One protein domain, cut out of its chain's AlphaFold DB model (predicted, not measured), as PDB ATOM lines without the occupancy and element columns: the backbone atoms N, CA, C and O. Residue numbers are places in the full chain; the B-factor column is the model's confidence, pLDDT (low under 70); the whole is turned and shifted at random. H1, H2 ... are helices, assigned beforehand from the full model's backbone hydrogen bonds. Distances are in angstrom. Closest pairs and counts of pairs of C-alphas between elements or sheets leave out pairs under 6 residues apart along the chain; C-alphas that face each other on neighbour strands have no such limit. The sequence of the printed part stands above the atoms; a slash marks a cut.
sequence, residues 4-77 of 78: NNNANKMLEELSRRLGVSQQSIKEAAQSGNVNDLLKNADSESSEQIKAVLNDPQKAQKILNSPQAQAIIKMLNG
ATOM      1  N   ASN A   4     104.522 146.794 135.170       56.03
ATOM      2  CA  ASN A   4     105.095 145.646 134.449       56.03
ATOM      3  C   ASN A   4     105.198 144.362 135.287       56.03
ATOM      4  O   ASN A   4     105.281 143.280 134.718       56.03
ATOM      5  N   ASN A   5     105.180 144.444 136.623       63.91
ATOM      6  CA  ASN A   5     105.397 143.265 137.472       63.91
ATOM      7  C   ASN A   5     104.188 142.322 137.511       63.91
ATOM      8  O   ASN A   5     104.364 141.107 137.513       63.91
ATOM      9  N   ASN A   6     102.967 142.857 137.508       66.50
ATOM     10  CA  ASN A   6     101.761 142.031 137.597       66.50
ATOM     11  C   ASN A   6     101.440 141.365 136.256       66.50
ATOM     12  O   ASN A   6     101.153 140.172 136.224       66.50
ATOM     13  N   ALA A   7     101.601 142.100 135.150       68.25
ATOM     14  CA  ALA A   7     101.509 141.537 133.808       68.25
ATOM     15  C   ALA A   7     102.563 140.439 133.585       68.25
ATOM     16  O   ALA A   7     102.214 139.360 133.113       68.25
ATOM     17  N   ASN A   8     103.821 140.647 134.003       73.12
ATOM     18  CA  ASN A   8     104.841 139.595 133.914       73.12
ATOM     19  C   ASN A   8     104.492 138.364 134.754       73.12
ATOM     20  O   ASN A   8     104.661 137.252 134.270       73.12
ATOM     21  N   LYS A   9     103.981 138.535 135.978       78.56
ATOM     22  CA  LYS A   9     103.561 137.403 136.820       78.56
ATOM     23  C   LYS A   9     102.413 136.614 136.198       78.56
ATOM     24  O   LYS A   9     102.447 135.390 136.201       78.56
ATOM     25  N   MET A  10     101.432 137.303 135.619       74.75
ATOM     26  CA  MET A  10     100.330 136.656 134.907       74.75
ATOM     27  C   MET A  10     100.830 135.906 133.668       74.75
ATOM     28  O   MET A  10     100.446 134.762 133.450       74.75
ATOM     29  N   LEU A  11     101.729 136.513 132.885       77.12
ATOM     30  CA  LEU A  11     102.361 135.855 131.741       77.12
ATOM     31  C   LEU A  11     103.195 134.643 132.176       77.12
ATOM     32  O   LEU A  11     103.184 133.629 131.490       77.12
ATOM     33  N   GLU A  12     103.890 134.716 133.311       82.00
ATOM     34  CA  GLU A  12     104.641 133.594 133.888       82.00
ATOM     35  C   GLU A  12     103.720 132.443 134.283       82.00
ATOM     36  O   GLU A  12     103.965 131.291 133.926       82.00
ATOM     37  N   GLU A  13     102.618 132.745 134.961       80.94
ATOM     38  CA  GLU A  13     101.666 131.723 135.373       80.94
ATOM     39  C   GLU A  13     100.972 131.079 134.167       80.94
ATOM     40  O   GLU A  13     100.860 129.856 134.095       80.94
ATOM     41  N   LEU A  14     100.584 131.883 133.174       76.00
ATOM     42  CA  LEU A  14     100.036 131.387 131.913       76.00
ATOM     43  C   LEU A  14     101.057 130.546 131.148       76.00
ATOM     44  O   LEU A  14     100.702 129.481 130.660       76.00
ATOM     45  N   SER A  15     102.323 130.971 131.098       79.75
ATOM     46  CA  SER A  15     103.394 130.214 130.438       79.75
ATOM     47  C   SER A  15     103.579 128.828 131.051       79.75
ATOM     48  O   SER A  15     103.719 127.838 130.339       79.75
ATOM     49  N   ARG A  16     103.473 128.734 132.383       79.69
ATOM     50  CA  ARG A  16     103.547 127.467 133.117       79.69
ATOM     51  C   ARG A  16     102.315 126.594 132.910       79.69
ATOM     52  O   ARG A  16     102.466 125.389 132.756       79.69
ATOM     53  N   ARG A  17     101.116 127.182 132.912       72.44
ATOM     54  CA  ARG A  17      99.851 126.448 132.730       72.44
ATOM     55  C   ARG A  17      99.673 125.934 131.305       72.44
ATOM     56  O   ARG A  17      99.146 124.848 131.121       72.44
ATOM     57  N   LEU A  18     100.091 126.725 130.321       70.75
ATOM     58  CA  LEU A  18      99.927 126.431 128.898       70.75
ATOM     59  C   LEU A  18     101.154 125.736 128.287       70.75
ATOM     60  O   LEU A  18     101.107 125.351 127.126       70.75
ATOM     61  N   GLY A  19     102.263 125.612 129.026       73.56
ATOM     62  CA  GLY A  19     103.499 124.995 128.529       73.56
ATOM     63  C   GLY A  19     104.187 125.771 127.396       73.56
ATOM     64  O   GLY A  19     105.015 125.214 126.681       73.56
ATOM     65  N   VAL A  20     103.856 127.052 127.217       76.69
ATOM     66  CA  VAL A  20     104.357 127.927 126.141       76.69
ATOM     67  C   VAL A  20     105.136 129.095 126.726       76.69
ATOM     68  O   VAL A  20     104.851 129.543 127.828       76.69
ATOM     69  N   SER A  21     106.124 129.626 126.007       80.75
ATOM     70  CA  SER A  21     106.962 130.707 126.541       80.75
ATOM     71  C   SER A  21     106.192 132.029 126.706       80.75
ATOM     72  O   SER A  21     105.294 132.338 125.920       80.75
ATOM     73  N   GLN A  22     106.578 132.858 127.686       78.88
ATOM     74  CA  GLN A  22     106.025 134.214 127.853       78.88
ATOM     75  C   GLN A  22     106.131 135.052 126.571       78.88
ATOM     76  O   GLN A  22     105.217 135.812 126.256       78.88
ATOM     77  N   GLN A  23     107.237 134.900 125.835       80.31
ATOM     78  CA  GLN A  23     107.476 135.579 124.563       80.31
ATOM     79  C   GLN A  23     106.394 135.204 123.546       80.31
ATOM     80  O   GLN A  23     105.739 136.086 123.001       80.31
ATOM     81  N   SER A  24     106.120 133.904 123.399       76.62
ATOM     82  CA  SER A  24     105.073 133.395 122.513       76.62
ATOM     83  C   SER A  24     103.686 133.899 122.913       76.62
ATOM     84  O   SER A  24     102.886 134.240 122.045       76.62
ATOM     85  N   ILE A  25     103.401 134.002 124.220       77.88
ATOM     86  CA  ILE A  25     102.130 134.567 124.705       77.88
ATOM     87  C   ILE A  25     102.005 136.032 124.299       77.88
ATOM     88  O   ILE A  25     100.963 136.461 123.803       77.88
ATOM     89  N   LYS A  26     103.080 136.796 124.487       76.81
ATOM     90  CA  LYS A  26     103.125 138.217 124.159       76.81
ATOM     91  C   LYS A  26     102.994 138.450 122.655       76.81
ATOM     92  O   LYS A  26     102.221 139.309 122.253       76.81
ATOM     93  N   GLU A  27     103.677 137.656 121.837       79.62
ATOM     94  CA  GLU A  27     103.597 137.718 120.375       79.62
ATOM     95  C   GLU A  27     102.201 137.366 119.860       79.62
ATOM     96  O   GLU A  27     101.672 138.063 118.999       79.62
ATOM     97  N   ALA A  28     101.554 136.339 120.404       74.06
ATOM     98  CA  ALA A  28     100.191 135.978 120.024       74.06
ATOM     99  C   ALA A  28      99.155 137.018 120.475       74.06
ATOM    100  O   ALA A  28      98.213 137.312 119.741       74.06
ATOM    101  N   ALA A  29      99.349 137.631 121.646       72.25
ATOM    102  CA  ALA A  29      98.522 138.746 122.097       72.25
ATOM    103  C   ALA A  29      98.717 139.998 121.221       72.25
ATOM    104  O   ALA A  29      97.745 140.666 120.884       72.25
ATOM    105  N   GLN A  30      99.955 140.302 120.817       70.75
ATOM    106  CA  GLN A  30     100.283 141.458 119.973       70.75
ATOM    107  C   GLN A  30      99.867 141.277 118.511       70.75
ATOM    108  O   GLN A  30      99.404 142.224 117.883       70.75
ATOM    109  N   SER A  31     100.023 140.072 117.969       73.56
ATOM    110  CA  SER A  31      99.605 139.731 116.606       73.56
ATOM    111  C   SER A  31      98.100 139.481 116.491       73.56
ATOM    112  O   SER A  31      97.588 139.348 115.382       73.56
ATOM    113  N   GLY A  32      97.391 139.373 117.621       64.25
ATOM    114  CA  GLY A  32      95.995 138.932 117.667       64.25
ATOM    115  C   GLY A  32      95.812 137.461 117.277       64.25
ATOM    116  O   GLY A  32      94.681 136.986 117.171       64.25
ATOM    117  N   ASN A  33      96.903 136.720 117.067       67.25
ATOM    118  CA  ASN A  33      96.875 135.338 116.626       67.25
ATOM    119  C   ASN A  33      97.006 134.382 117.816       67.25
ATOM    120  O   ASN A  33      98.027 133.737 118.050       67.25
ATOM    121  N   VAL A  34      95.914 134.274 118.570       69.50
ATOM    122  CA  VAL A  34      95.792 133.330 119.688       69.50
ATOM    123  C   VAL A  34      95.809 131.872 119.218       69.50
ATOM    124  O   VAL A  34      96.118 130.992 120.010       69.50
ATOM    125  N   ASN A  35      95.535 131.586 117.938       67.44
ATOM    126  CA  ASN A  35      95.478 130.213 117.426       67.44
ATOM    127  C   ASN A  35      96.806 129.460 117.564       67.44
ATOM    128  O   ASN A  35      96.783 128.253 117.797       67.44
ATOM    129  N   ASP A  36      97.948 130.142 117.454       68.25
ATOM    130  CA  ASP A  36      99.258 129.499 117.610       68.25
ATOM    131  C   ASP A  36      99.598 129.188 119.079       68.25
ATOM    132  O   ASP A  36     100.286 128.203 119.356       68.25
ATOM    133  N   LEU A  37      99.029 129.932 120.039       67.25
ATOM    134  CA  LEU A  37      99.049 129.534 121.454       67.25
ATOM    135  C   LEU A  37      98.124 128.351 121.713       67.25
ATOM    136  O   LEU A  37      98.501 127.399 122.389       67.25
ATOM    137  N   LEU A  38      96.915 128.406 121.153       69.31
ATOM    138  CA  LEU A  38      95.892 127.378 121.339       69.31
ATOM    139  C   LEU A  38      96.271 126.049 120.695       69.31
ATOM    140  O   LEU A  38      95.804 125.013 121.144       69.31
ATOM    141  N   LYS A  39      97.132 126.060 119.676       68.88
ATOM    142  CA  LYS A  39      97.696 124.847 119.072       68.88
ATOM    143  C   LYS A  39      98.459 123.971 120.065       68.88
ATOM    144  O   LYS A  39      98.506 122.764 119.864       68.88
ATOM    145  N   ASN A  40      99.069 124.581 121.081       66.56
ATOM    146  CA  ASN A  40      99.774 123.872 122.149       66.56
ATOM    147  C   ASN A  40      98.908 123.696 123.406       66.56
ATOM    148  O   ASN A  40      99.305 122.974 124.314       66.56
ATOM    149  N   ALA A  41      97.744 124.346 123.465       65.06
ATOM    150  CA  ALA A  41      96.774 124.125 124.525       65.06
ATOM    151  C   ALA A  41      96.018 122.814 124.276       65.06
ATOM    152  O   ALA A  41      95.801 122.424 123.126       65.06
ATOM    153  N   ASP A  42      95.573 122.162 125.351       66.62
ATOM    154  CA  ASP A  42      94.764 120.950 125.255       66.62
ATOM    155  C   ASP A  42      93.576 121.136 124.294       66.62
ATOM    156  O   ASP A  42      92.976 122.216 124.196       66.62
ATOM    157  N   SER A  43      93.234 120.072 123.563       68.31
ATOM    158  CA  SER A  43      92.223 120.095 122.495       68.31
ATOM    159  C   SER A  43      90.874 120.652 122.972       68.31
ATOM    160  O   SER A  43      90.235 121.432 122.273       68.31
ATOM    161  N   GLU A  44      90.499 120.348 124.214       69.75
ATOM    162  CA  GLU A  44      89.277 120.855 124.842       69.75
ATOM    163  C   GLU A  44      89.310 122.380 125.053       69.75
ATOM    164  O   GLU A  44      88.347 123.087 124.745       69.75
ATOM    165  N   SER A  45      90.446 122.917 125.511       69.06
ATOM    166  CA  SER A  45      90.616 124.357 125.742       69.06
ATOM    167  C   SER A  45      90.626 125.138 124.429       69.06
ATOM    168  O   SER A  45      90.048 126.221 124.327       69.06
ATOM    169  N   SER A  46      91.260 124.588 123.395       71.81
ATOM    170  CA  SER A  46      91.340 125.229 122.082       71.81
ATOM    171  C   SER A  46      89.995 125.253 121.352       71.81
ATOM    172  O   SER A  46      89.657 126.273 120.746       71.81
ATOM    173  N   GLU A  47      89.183 124.200 121.458       77.31
ATOM    174  CA  GLU A  47      87.809 124.201 120.947       77.31
ATOM    175  C   GLU A  47      86.910 125.183 121.696       77.31
ATOM    176  O   GLU A  47      86.184 125.950 121.060       77.31
ATOM    177  N   GLN A  48      86.989 125.225 123.028       73.94
ATOM    178  CA  GLN A  48      86.224 126.186 123.821       73.94
ATOM    179  C   GLN A  48      86.591 127.627 123.471       73.94
ATOM    180  O   GLN A  48      85.703 128.454 123.269       73.94
ATOM    181  N   ILE A  49      87.882 127.933 123.330       75.31
ATOM    182  CA  ILE A  49      88.327 129.286 122.990       75.31
ATOM    183  C   ILE A  49      87.912 129.648 121.560       75.31
ATOM    184  O   ILE A  49      87.391 130.740 121.346       75.31
ATOM    185  N   LYS A  50      88.015 128.731 120.588       74.50
ATOM    186  CA  LYS A  50      87.462 128.949 119.237       74.50
ATOM    187  C   LYS A  50      85.952 129.166 119.255       74.50
ATOM    188  O   LYS A  50      85.456 130.030 118.539       74.50
ATOM    189  N   ALA A  51      85.218 128.404 120.061       79.31
ATOM    190  CA  ALA A  51      83.775 128.545 120.189       79.31
ATOM    191  C   ALA A  51      83.389 129.886 120.824       79.31
ATOM    192  O   ALA A  51      82.374 130.457 120.448       79.31
ATOM    193  N   VAL A  52      84.190 130.397 121.759       77.94
ATOM    194  CA  VAL A  52      84.002 131.724 122.358       77.94
ATOM    195  C   VAL A  52      84.359 132.834 121.368       77.94
ATOM    196  O   VAL A  52      83.617 133.801 121.275       77.94
ATOM    197  N   LEU A  53      85.453 132.708 120.610       74.06
ATOM    198  CA  LEU A  53      85.886 133.721 119.638       74.06
ATOM    199  C   LEU A  53      84.952 133.820 118.424       74.06
ATOM    200  O   LEU A  53      84.736 134.913 117.909       74.06
ATOM    201  N   ASN A  54      84.390 132.696 117.978       80.00
ATOM    202  CA  ASN A  54      83.425 132.667 116.875       80.00
ATOM    203  C   ASN A  54      82.003 133.057 117.304       80.00
ATOM    204  O   ASN A  54      81.168 133.335 116.445       80.00
ATOM    205  N   ASP A  55      81.709 133.062 118.606       84.19
ATOM    206  CA  ASP A  55      80.384 133.375 119.135       84.19
ATOM    207  C   ASP A  55      80.417 134.701 119.916       84.19
ATOM    208  O   ASP A  55      80.846 134.739 121.076       84.19
ATOM    209  N   PRO A  56      79.919 135.802 119.327       78.19
ATOM    210  CA  PRO A  56      79.956 137.111 119.966       78.19
ATOM    211  C   PRO A  56      79.174 137.163 121.287       78.19
ATOM    212  O   PRO A  56      79.535 137.949 122.164       78.19
ATOM    213  N   GLN A  57      78.153 136.317 121.491       83.38
ATOM    214  CA  GLN A  57      77.435 136.260 122.769       83.38
ATOM    215  C   GLN A  57      78.278 135.600 123.860       83.38
ATOM    216  O   GLN A  57      78.286 136.057 125.006       83.38
ATOM    217  N   LYS A  58      79.008 134.531 123.524       80.94
ATOM    218  CA  LYS A  58      79.926 133.880 124.470       80.94
ATOM    219  C   LYS A  58      81.127 134.766 124.767       80.94
ATOM    220  O   LYS A  58      81.483 134.902 125.937       80.94
ATOM    221  N   ALA A  59      81.685 135.424 123.750       80.75
ATOM    222  CA  ALA A  59      82.717 136.439 123.931       80.75
ATOM    223  C   ALA A  59      82.240 137.541 124.888       80.75
ATOM    224  O   ALA A  59      82.928 137.842 125.859       80.75
ATOM    225  N   GLN A  60      81.027 138.075 124.697       80.88
ATOM    226  CA  GLN A  60      80.444 139.059 125.615       80.88
ATOM    227  C   GLN A  60      80.286 138.527 127.038       80.88
ATOM    228  O   GLN A  60      80.594 139.246 127.983       80.88
ATOM    229  N   LYS A  61      79.825 137.288 127.231       82.81
ATOM    230  CA  LYS A  61      79.713 136.702 128.578       82.81
ATOM    231  C   LYS A  61      81.069 136.577 129.270       82.81
ATOM    232  O   LYS A  61      81.163 136.867 130.459       82.81
ATOM    233  N   ILE A  62      82.108 136.183 128.534       81.88
ATOM    234  CA  ILE A  62      83.475 136.093 129.053       81.88
ATOM    235  C   ILE A  62      84.004 137.487 129.380       81.88
ATOM    236  O   ILE A  62      84.458 137.690 130.497       81.88
ATOM    237  N   LEU A  63      83.881 138.459 128.474       83.38
ATOM    238  CA  LEU A  63      84.319 139.843 128.695       83.38
ATOM    239  C   LEU A  63      83.604 140.505 129.880       83.38
ATOM    240  O   LEU A  63      84.222 141.240 130.645       83.38
ATOM    241  N   ASN A  64      82.321 140.196 130.072       84.94
ATOM    242  CA  ASN A  64      81.538 140.664 131.213       84.94
ATOM    243  C   ASN A  64      81.785 139.855 132.495       84.94
ATOM    244  O   ASN A  64      81.247 140.214 133.542       84.94
ATOM    245  N   SER A  65      82.570 138.777 132.460       86.38
ATOM    246  CA  SER A  65      82.866 137.998 133.661       86.38
ATOM    247  C   SER A  65      83.727 138.807 134.646       86.38
ATOM    248  O   SER A  65      84.564 139.606 134.217       86.38
ATOM    249  N   PRO A  66      83.597 138.585 135.969       78.25
ATOM    250  CA  PRO A  66      84.399 139.294 136.970       78.25
ATOM    251  C   PRO A  66      85.909 139.138 136.749       78.25
ATOM    252  O   PRO A  66      86.681 140.055 137.007       78.25
ATOM    253  N   GLN A  67      86.321 137.977 136.238       75.69
ATOM    254  CA  GLN A  67      87.715 137.642 135.964       75.69
ATOM    255  C   GLN A  67      88.250 138.428 134.761       75.69
ATOM    256  O   GLN A  67      89.318 139.028 134.854       75.69
ATOM    257  N   ALA A  68      87.495 138.500 133.660       82.75
ATOM    258  CA  ALA A  68      87.892 139.301 132.504       82.75
ATOM    259  C   ALA A  68      87.864 140.801 132.809       82.75
ATOM    260  O   ALA A  68      88.785 141.513 132.424       82.75
ATOM    261  N   GLN A  69      86.871 141.281 133.562       82.06
ATOM    262  CA  GLN A  69      86.836 142.670 134.018       82.06
ATOM    263  C   GLN A  69      88.037 143.014 134.908       82.06
ATOM    264  O   GLN A  69      88.600 144.096 134.772       82.06
ATOM    265  N   ALA A  70      88.456 142.107 135.796       80.12
ATOM    266  CA  ALA A  70      89.654 142.297 136.610       80.12
ATOM    267  C   ALA A  70      90.925 142.375 135.750       80.12
ATOM    268  O   ALA A  70      91.776 143.225 136.000       80.12
ATOM    269  N   ILE A  71      91.028 141.543 134.708       76.06
ATOM    270  CA  ILE A  71      92.124 141.611 133.735       76.06
ATOM    271  C   ILE A  71      92.082 142.948 132.983       76.06
ATOM    272  O   ILE A  71      93.103 143.617 132.905       76.06
ATOM    273  N   ILE A  72      90.920 143.377 132.483       82.00
ATOM    274  CA  ILE A  72      90.764 144.651 131.762       82.00
ATOM    275  C   ILE A  72      91.168 145.833 132.645       82.00
ATOM    276  O   ILE A  72      91.940 146.674 132.200       82.00
ATOM    277  N   LYS A  73      90.723 145.872 133.906       79.38
ATOM    278  CA  LYS A  73      91.133 146.905 134.873       79.38
ATOM    279  C   LYS A  73      92.643 146.894 135.104       79.38
ATOM    280  O   LYS A  73      93.299 147.922 134.978       79.38
ATOM    281  N   MET A  74      93.217 145.708 135.315       72.19
ATOM    282  CA  MET A  74      94.661 145.542 135.492       72.19
ATOM    283  C   MET A  74      95.463 145.990 134.256       72.19
ATOM    284  O   MET A  74      96.546 146.561 134.401       72.19
ATOM    285  N   LEU A  75      94.939 145.752 133.049       73.31
ATOM    286  CA  LEU A  75      95.535 146.181 131.781       73.31
ATOM    287  C   LEU A  75      95.388 147.691 131.549       73.31
ATOM    288  O   LEU A  75      96.323 148.314 131.051       73.31
ATOM    289  N   ASN A  76      94.260 148.278 131.950       76.25
ATOM    290  CA  ASN A  76      94.030 149.724 131.925       76.25
ATOM    291  C   ASN A  76      94.848 150.475 132.988       76.25
ATOM    292  O   ASN A  76      94.946 151.699 132.932       76.25
ATOM    293  N   GLY A  77      95.473 149.755 133.925       65.31
ATOM    294  CA  GLY A  77      96.256 150.343 135.009       65.31
ATOM    295  C   GLY A  77      95.405 150.930 136.134       65.31
ATOM    296  O   GLY A  77      95.895 151.805 136.848       65.31
TER     297      GLY A  77
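AT A GLANCE: This is residues 4 to 77 of the 78 residues of an uncharacterized protein of Ruminococcus sp (UniProt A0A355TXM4). Six helices, H1 to H6, follow one another round a hollow ring, each next to the one before it in the chain, and the ring nearly closes where the last part of H6 comes near the first part of H1. The middle of the ring is empty, and residues 64 to 70, of which 66 to 70 belong to H6, stand free. The printed part has 74 residues, with six named helices in the order H1 H2 H3 H4 H5 H6 and no named strand, and its class is all helix. The whole is compact, with a radius of gyration of the C-alphas of 12.6 A, and it spans 32 by 27 by 21 A.

HOW THE PARTS SIT: H1, residues 4 to 18, touches H2, residues 22 to 31, with its residues 11 to 15 alone; the closest C-alphas are those of Ser 15 and Gln 22, 5.4 A apart. Their lines are about perpendicular, at 79 degrees. H2 touches H3, residues 35 to 38, with the C-alphas of Ala 28 and Leu 37 closest at 6.7 A. H1 and H3 are only just apart, 8.1 A at the closest. H4, residues 43 to 54, touches H3 with its residues 45 to 49 alone, and the closest C-alphas are those of Leu 38 and Ser 46, 5.1 A apart. H4 and H5, residues 56 to 63, touch only at the corner by their link, where residues 51 to 53 alone of H4 take part; the closest C-alphas are those of Val 52 and Lys 58, 5.1 A apart. They run opposite ways at a steep tilt of 69 degrees, only just short of about perpendicular. H6, residues 66 to 76, touches no helix. H5 and H6 are close but not clearly touching, with the C-alphas of Ile 62 and Ala 68 closest at 6.5 A. H1 and H6 are also close but not clearly touching, with the C-alphas of Ala 7 and Leu 75 closest at 7.8 A. In H1, H2, H4, H5 and H6 every O i to N i+4 pair is within hydrogen-bond range, while H3 is too short for such a pair.

IN THESE COORDINATES: H1 begins at C-alpha 4, (105.095, 145.646, 134.449), and is 20.7 A long from first to last C-alpha. H2 is 14.1 A long, H3 4.8 A, H4 16.3 A and H5 10.1 A. H4 begins at C-alpha 43, (92.223, 120.095, 122.495). H6 is 15.1 A long and ends at C-alpha 76, (94.030, 149.724, 131.925).

THE WHOLE: The two C-alphas farthest apart are those of Ser 43 and Gly 77, 33.0 A, while the first and last printed C-alphas, of Asn 4 and Gly 77, are 10.0 A apart. The printed part has no cut, and the five links between the helices are tight. The mean pLDDT of the printed part is 75.1; residues 4 to 7, residues 32 to 45 and residue 77 are under 70.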